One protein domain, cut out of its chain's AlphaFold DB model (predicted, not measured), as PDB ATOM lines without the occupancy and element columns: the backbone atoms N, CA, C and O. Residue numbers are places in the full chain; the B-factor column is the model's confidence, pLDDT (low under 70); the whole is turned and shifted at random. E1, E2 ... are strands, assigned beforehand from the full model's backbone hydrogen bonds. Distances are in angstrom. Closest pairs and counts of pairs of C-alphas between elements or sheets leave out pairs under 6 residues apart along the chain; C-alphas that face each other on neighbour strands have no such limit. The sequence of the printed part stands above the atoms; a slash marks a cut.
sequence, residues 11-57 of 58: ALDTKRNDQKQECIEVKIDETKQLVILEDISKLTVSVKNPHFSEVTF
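This is residues 11 to 57 of the 58 residues of the protein "Rho-specific inhibitor of transcription termination" of Vibrio maritimus (UniProt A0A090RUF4). A twisted sheet of three strands, E1, E2 and E3, makes the larger part, and a small separate hairpin of two short strands, E4 and E5, extends from it to one side, joined by residues 37 to 41. The loop of residues 17 to 21 and the loop of residues 45 to 53 lie at opposite ends of the length. The printed part has 47 residues with no named helix and five named strands, E1 to E5 along the chain, and its class is all strand. The larger sheet has the order E1, E2, E3 and the smaller one E4, E5, both antiparallel. The whole is only just loose, close to compact, with a radius of gyration of the C-alphas of 11.7 A, and it is flat, spanning 33 by 27 by 14 A.

In the larger sheet, E2 is the longest strand by residues, residues 22 to 28, 18.7 A from first to last C-alpha. E1 is residues 11 to 16, 14.6 A long, and begins with C-alpha 11 at (46.639, 79.367, 122.721). E3 is residues 31 to 36, 16.4 A long, and ends with C-alpha 36 at (37.277, 70.913, 124.272). In the smaller sheet, E4 is residues 42 to 44 and E5 is residues 54 to 56, ending with C-alpha 56 at (48.164, 64.236, 116.821).

E1, E2 and E3 form a meander, each strand the antiparallel neighbour of the one before. E2 is the inner strand, and E1 and E3 are the edge strands. E1 and E2 are a hairpin with 146 degrees between their directions; the C-alphas of Thr 14 and Ile 24 face each other at 4.4 A, and N 12 and O 25 are within hydrogen-bond range at 2.8 A. E2 and E3 are a hairpin at 150 degrees; the C-alphas of Cys 23 and Ile 36 face each other at 4.2 A, and N 28 and O 31 are 2.9 A apart, within hydrogen-bond range. The sheet is only just strongly twisted, its C-alphas lying up to 4.1 A off its best plane. E4 and E5 are a hairpin at 176 degrees; the C-alphas of Lys 42 and Thr 56 face each other at 4.3 A, and N 43 and O 55 are within hydrogen-bond range at 2.8 A. E3 and E4 follow each other in the chain but are apart, and E2 is apart from both E4 and E5.

The two C-alphas farthest apart are those of Gln 19 and Pro 50, at 34.2 A. The printed part runs from residue 11 to residue 57 of a chain of 58 and has no cut. The links E1 to E2, E2 to E3 and E3 to E4 are tight, the link E4 to E5 is short with nine residues, and no link is long. The mean pLDDT of the printed part is 96.7, and no printed residue is under 70.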
ATOM      1  N   ALA A  11      46.898  80.060 121.464       96.12
ATOM      2  CA  ALA A  11      46.639  79.367 122.721       96.12
ATOM      3  C   ALA A  11      47.001  80.279 123.906       96.12
ATOM      4  O   ALA A  11      48.111  80.810 123.949       96.12
ATOM      5  N   LEU A  12      46.064  80.471 124.838       97.62
ATOM      6  CA  LEU A  12      46.250  81.323 126.015       97.62
ATOM      7  C   LEU A  12      46.458  80.509 127.294       97.62
ATOM      8  O   LEU A  12      47.409  80.769 128.022       97.62
ATOM      9  N   ASP A  13      45.563  79.560 127.571       97.81
ATOM     10  CA  ASP A  13      45.559  78.781 128.814       97.81
ATOM     11  C   ASP A  13      44.744  77.486 128.654       97.81
ATOM     12  O   ASP A  13      44.014  77.318 127.675       97.81
ATOM     13  N   THR A  14      44.822  76.586 129.629       97.12
ATOM     14  CA  THR A  14      43.941  75.418 129.769       97.12
ATOM     15  C   THR A  14      43.007  75.605 130.956       97.12
ATOM     16  O   THR A  14      43.458  75.934 132.051       97.12
ATOM     17  N   LYS A  15      41.703  75.379 130.771       97.62
ATOM     18  CA  LYS A  15      40.709  75.496 131.847       97.62
ATOM     19  C   LYS A  15      39.480  74.632 131.602       97.62
ATOM     20  O   LYS A  15      39.218  74.200 130.483       97.62
ATOM     21  N   ARG A  16      38.677  74.441 132.647       97.88
ATOM     22  CA  ARG A  16      37.379  73.772 132.537       97.88
ATOM     23  C   ARG A  16      36.288  74.730 132.071       97.88
ATOM     24  O   ARG A  16      36.248  75.877 132.515       97.88
ATOM     25  N   ASN A  17      35.404  74.248 131.201       97.69
ATOM     26  CA  ASN A  17      34.164  74.948 130.858       97.69
ATOM     27  C   ASN A  17      33.086  74.751 131.949       97.69
ATOM     28  O   ASN A  17      33.299  74.027 132.926       97.69
ATOM     29  N   ASP A  18      31.906  75.347 131.767       97.81
ATOM     30  CA  ASP A  18      30.786  75.241 132.721       97.81
ATOM     31  C   ASP A  18      30.267  73.800 132.891       97.81
ATOM     32  O   ASP A  18      29.745  73.433 133.943       97.81
ATOM     33  N   GLN A  19      30.477  72.950 131.880       98.06
ATOM     34  CA  GLN A  19      30.178  71.513 131.910       98.06
ATOM     35  C   GLN A  19      31.317  70.681 132.532       98.06
ATOM     36  O   GLN A  19      31.260  69.453 132.539       98.06
ATOM     37  N   LYS A  20      32.344  71.339 133.092       97.19
ATOM     38  CA  LYS A  20      33.539  70.748 133.717       97.19
ATOM     39  C   LYS A  20      34.439  69.944 132.770       97.19
ATOM     40  O   LYS A  20      35.283  69.190 133.258       97.19
ATOM     41  N   GLN A  21      34.300  70.124 131.458       98.31
ATOM     42  CA  GLN A  21      35.163  69.505 130.452       98.31
ATOM     43  C   GLN A  21      36.475  70.284 130.329       98.31
ATOM     44  O   GLN A  21      36.465  71.517 130.338       98.31
ATOM     45  N   GLU A  22      37.594  69.575 130.189       97.94
ATOM     46  CA  GLU A  22      38.908  70.181 129.956       97.94
ATOM     47  C   GLU A  22      38.954  70.841 128.572       97.94
ATOM     48  O   GLU A  22      38.664  70.211 127.550       97.94
ATOM     49  N   CYS A  23      39.312  72.123 128.540       98.25
ATOM     50  CA  CYS A  23      39.370  72.932 127.331       98.25
ATOM     51  C   CYS A  23      40.697  73.697 127.246       98.25
ATOM     52  O   CYS A  23      41.313  74.032 128.258       98.25
ATOM     53  N   ILE A  24      41.089  74.053 126.027       97.69
ATOM     54  CA  ILE A  24      42.080  75.098 125.767       97.69
ATOM     55  C   ILE A  24      41.352  76.407 125.447       97.69
ATOM     56  O   ILE A  24      40.426  76.431 124.632       97.69
ATOM     57  N   GLU A  25      41.737  77.499 126.106       98.25
ATOM     58  CA  GLU A  25      41.326  78.850 125.734       98.25
ATOM     59  C   GLU A  25      42.192  79.326 124.569       98.25
ATOM     60  O   GLU A  25      43.415  79.439 124.682       98.25
ATOM     61  N   VAL A  26      41.544  79.634 123.450       97.62
ATOM     62  CA  VAL A  26      42.186  80.130 122.236       97.62
ATOM     63  C   VAL A  26      41.676  81.536 121.956       97.62
ATOM     64  O   VAL A  26      40.468  81.778 121.932       97.62
ATOM     65  N   LYS A  27      42.596  82.473 121.730       97.88
ATOM     66  CA  LYS A  27      42.272  83.797 121.205       97.88
ATOM     67  C   LYS A  27      42.146  83.724 119.687       97.88
ATOM     68  O   LYS A  27      43.118  83.381 119.010       97.88
ATOM     69  N   ILE A  28      40.970  84.077 119.185       95.88
ATOM     70  CA  ILE A  28      40.654  84.187 117.762       95.88
ATOM     71  C   ILE A  28      40.233  85.637 117.531       95.88
ATOM     72  O   ILE A  28      39.233  86.097 118.090       95.88
ATOM     73  N   ASP A  29      41.048  86.369 116.776       92.75
ATOM     74  CA  ASP A  29      40.942  87.820 116.613       92.75
ATOM     75  C   ASP A  29      40.874  88.546 117.971       92.75
ATOM     76  O   ASP A  29      41.826  88.494 118.756       92.75
ATOM     77  N   GLU A  30      39.759  89.207 118.281       93.81
ATOM     78  CA  GLU A  30      39.535  89.905 119.556       93.81
ATOM     79  C   GLU A  30      38.728  89.082 120.569       93.81
ATOM     80  O   GLU A  30      38.503  89.521 121.698       93.81
ATOM     81  N   THR A  31      38.326  87.866 120.198       96.56
ATOM     82  CA  THR A  31      37.485  86.996 121.024       96.56
ATOM     83  C   THR A  31      38.271  85.837 121.621       96.56
ATOM     84  O   THR A  31      39.336  85.445 121.139       96.56
ATOM     85  N   LYS A  32      37.743  85.287 122.714       97.06
ATOM     86  CA  LYS A  32      38.264  84.083 123.358       97.06
ATOM     87  C   LYS A  32      37.248  82.969 123.196       97.06
ATOM     88  O   LYS A  32      36.071  83.169 123.489       97.06
ATOM     89  N   GLN A  33      37.717  81.802 122.786       96.56
ATOM     90  CA  GLN A  33      36.896  80.613 122.617       96.56
ATOM     91  C   GLN A  33      37.489  79.453 123.413       96.56
ATOM     92  O   GLN A  33      38.705  79.272 123.462       96.56
ATOM     93  N   LEU A  34      36.614  78.660 124.030       97.88
ATOM     94  CA  LEU A  34      36.984  77.389 124.636       97.88
ATOM     95  C   LEU A  34      36.839  76.267 123.613       97.88
ATOM     96  O   LEU A  34      35.771  76.097 123.026       97.88
ATOM     97  N   VAL A  35      37.908  75.496 123.428       97.25
ATOM     98  CA  VAL A  35      37.923  74.297 122.585       97.25
ATOM     99  C   VAL A  35      38.140  73.086 123.482       97.25
ATOM    100  O   VAL A  35      39.141  73.026 124.195       97.25
ATOM    101  N   ILE A  36      37.207  72.135 123.461       97.75
ATOM    102  CA  ILE A  36      37.277  70.913 124.272       97.75
ATOM    103  C   ILE A  36      38.478  70.082 123.814       97.75
ATOM    104  O   ILE A  36      38.617  69.794 122.625       97.75
ATOM    105  N   LEU A  37      39.347  69.693 124.752       97.31
ATOM    106  CA  LEU A  37      40.588  68.979 124.434       97.31
ATOM    107  C   LEU A  37      40.325  67.606 123.801       97.31
ATOM    108  O   LEU A  37      41.025  67.225 122.868       97.31
ATOM    109  N   GLU A  38      39.295  66.894 124.264       97.19
ATOM    110  CA  GLU A  38      38.920  65.571 123.739       97.19
ATOM    111  C   GLU A  38      38.458  65.606 122.272       97.19
ATOM    112  O   GLU A  38      38.572  64.594 121.575       97.19
ATOM    113  N   ASP A  39      38.004  66.763 121.782       96.94
ATOM    114  CA  ASP A  39      37.554  66.952 120.398       96.94
ATOM    115  C   ASP A  39      38.699  67.328 119.443       96.94
ATOM    116  O   ASP A  39      38.516  67.402 118.219       96.94
ATOM    117  N   ILE A  40      39.902  67.576 119.963       97.00
ATOM    118  CA  ILE A  40      41.072  67.897 119.150       97.00
ATOM    119  C   ILE A  40      41.654  66.595 118.600       97.00
ATOM    120  O   ILE A  40      42.015  65.690 119.336       97.00
ATOM    121  N   SER A  41      41.778  66.509 117.277       97.62
ATOM    122  CA  SER A  41      42.470  65.404 116.596       97.62
ATOM    123  C   SER A  41      43.931  65.725 116.292       97.62
ATOM    124  O   SER A  41      44.785  64.848 116.275       97.62
ATOM    125  N   LYS A  42      44.237  66.997 116.025       97.38
ATOM    126  CA  LYS A  42      45.560  67.463 115.614       97.38
ATOM    127  C   LYS A  42      45.733  68.927 115.988       97.38
ATOM    128  O   LYS A  42      44.816  69.725 115.786       97.38
ATOM    129  N   LEU A  43      46.920  69.265 116.479       97.19
ATOM    130  CA  LEU A  43      47.371  70.622 116.762       97.19
ATOM    131  C   LEU A  43      48.667  70.870 115.986       97.19
ATOM    132  O   LEU A  43      49.630  70.115 116.105       97.19
ATOM    133  N   THR A  44      48.691  71.928 115.182       97.06
ATOM    134  CA  THR A  44      49.853  72.336 114.384       97.06
ATOM    135  C   THR A  44      50.294  73.723 114.818       97.06
ATOM    136  O   THR A  44      49.457  74.613 114.961       97.06
ATOM    137  N   VAL A  45      51.598  73.919 115.015       96.75
ATOM    138  CA  VAL A  45      52.126  75.240 115.368       96.75
ATOM    139  C   VAL A  45      52.373  76.048 114.101       96.75
ATOM    140  O   VAL A  45      53.114  75.628 113.215       96.75
ATOM    141  N   SER A  46      51.747  77.220 114.020       93.81
ATOM    142  CA  SER A  46      51.854  78.137 112.878       93.81
ATOM    143  C   SER A  46      53.143  78.965 112.874       93.81
ATOM    144  O   SER A  46      53.487  79.566 111.860       93.81
ATOM    145  N   VAL A  47      53.871  78.981 113.993       94.31
ATOM    146  CA  VAL A  47      55.163  79.653 114.146       94.31
ATOM    147  C   VAL A  47      56.268  78.647 114.438       94.31
ATOM    148  O   VAL A  47      56.098  77.687 115.197       94.31
ATOM    149  N   LYS A  48      57.444  78.882 113.855       94.38
ATOM    150  CA  LYS A  48      58.615  78.053 114.130       94.38
ATOM    151  C   LYS A  48      58.993  78.199 115.603       94.38
ATOM    152  O   LYS A  48      59.313  79.289 116.064       94.38
ATOM    153  N   ASN A  49      58.971  77.086 116.318       92.81
ATOM    154  CA  ASN A  49      59.340  76.988 117.723       92.81
ATOM    155  C   ASN A  49      60.128  75.675 117.929       92.81
ATOM    156  O   ASN A  49      59.980  74.752 117.125       92.81
ATOM    157  N   PRO A  50      60.975  75.571 118.964       95.50
ATOM    158  CA  PRO A  50      61.819  74.396 119.179       95.50
ATOM    159  C   PRO A  50      61.099  73.209 119.845       95.50
ATOM    160  O   PRO A  50      61.721  72.166 120.014       95.50
ATOM    161  N   HIS A  51      59.835  73.346 120.257       95.94
ATOM    162  CA  HIS A  51      59.153  72.344 121.081       95.94
ATOM    163  C   HIS A  51      58.502  71.253 120.236       95.94
ATOM    164  O   HIS A  51      58.744  70.071 120.454       95.94
ATOM    165  N   PHE A  52      57.674  71.647 119.271       95.81
ATOM    166  CA  PHE A  52      57.043  70.734 118.326       95.81
ATOM    167  C   PHE A  52      56.461  71.521 117.150       95.81
ATOM    168  O   PHE A  52      56.165  72.712 117.248       95.81
ATOM    169  N   SER A  53      56.290  70.849 116.016       95.69
ATOM    170  CA  SER A  53      55.588  71.416 114.853       95.69
ATOM    171  C   SER A  53      54.155  70.901 114.746       95.69
ATOM    172  O   SER A  53      53.263  71.615 114.294       95.69
ATOM    173  N   GLU A  54      53.920  69.672 115.197       96.38
ATOM    174  CA  GLU A  54      52.632  69.004 115.125       96.38
ATOM    175  C   GLU A  54      52.496  67.989 116.261       96.38
ATOM    176  O   GLU A  54      53.457  67.294 116.589       96.38
ATOM    177  N   VAL A  55      51.289  67.882 116.815       97.12
ATOM    178  CA  VAL A  55      50.872  66.803 117.711       97.12
ATOM    179  C   VAL A  55      49.535  66.259 117.213       97.12
ATOM    180  O   VAL A  55      48.625  67.029 116.906       97.12
ATOM    181  N   THR A  56      49.421  64.936 117.121       97.19
ATOM    182  CA  THR A  56      48.164  64.236 116.821       97.19
ATOM    183  C   THR A  56      47.667  63.561 118.094       97.19
ATOM    184  O   THR A  56      48.452  62.940 118.808       97.19
ATOM    185  N   PHE A  57      46.372  63.690 118.368       95.38
ATOM    186  CA  PHE A  57      45.697  63.134 119.538       95.38
ATOM    187  C   PHE A  57      44.696  62.059 119.087       95.38
ATOM    188  O   PHE A  57      44.133  62.166 117.993       95.38
TER     189      PHE A  57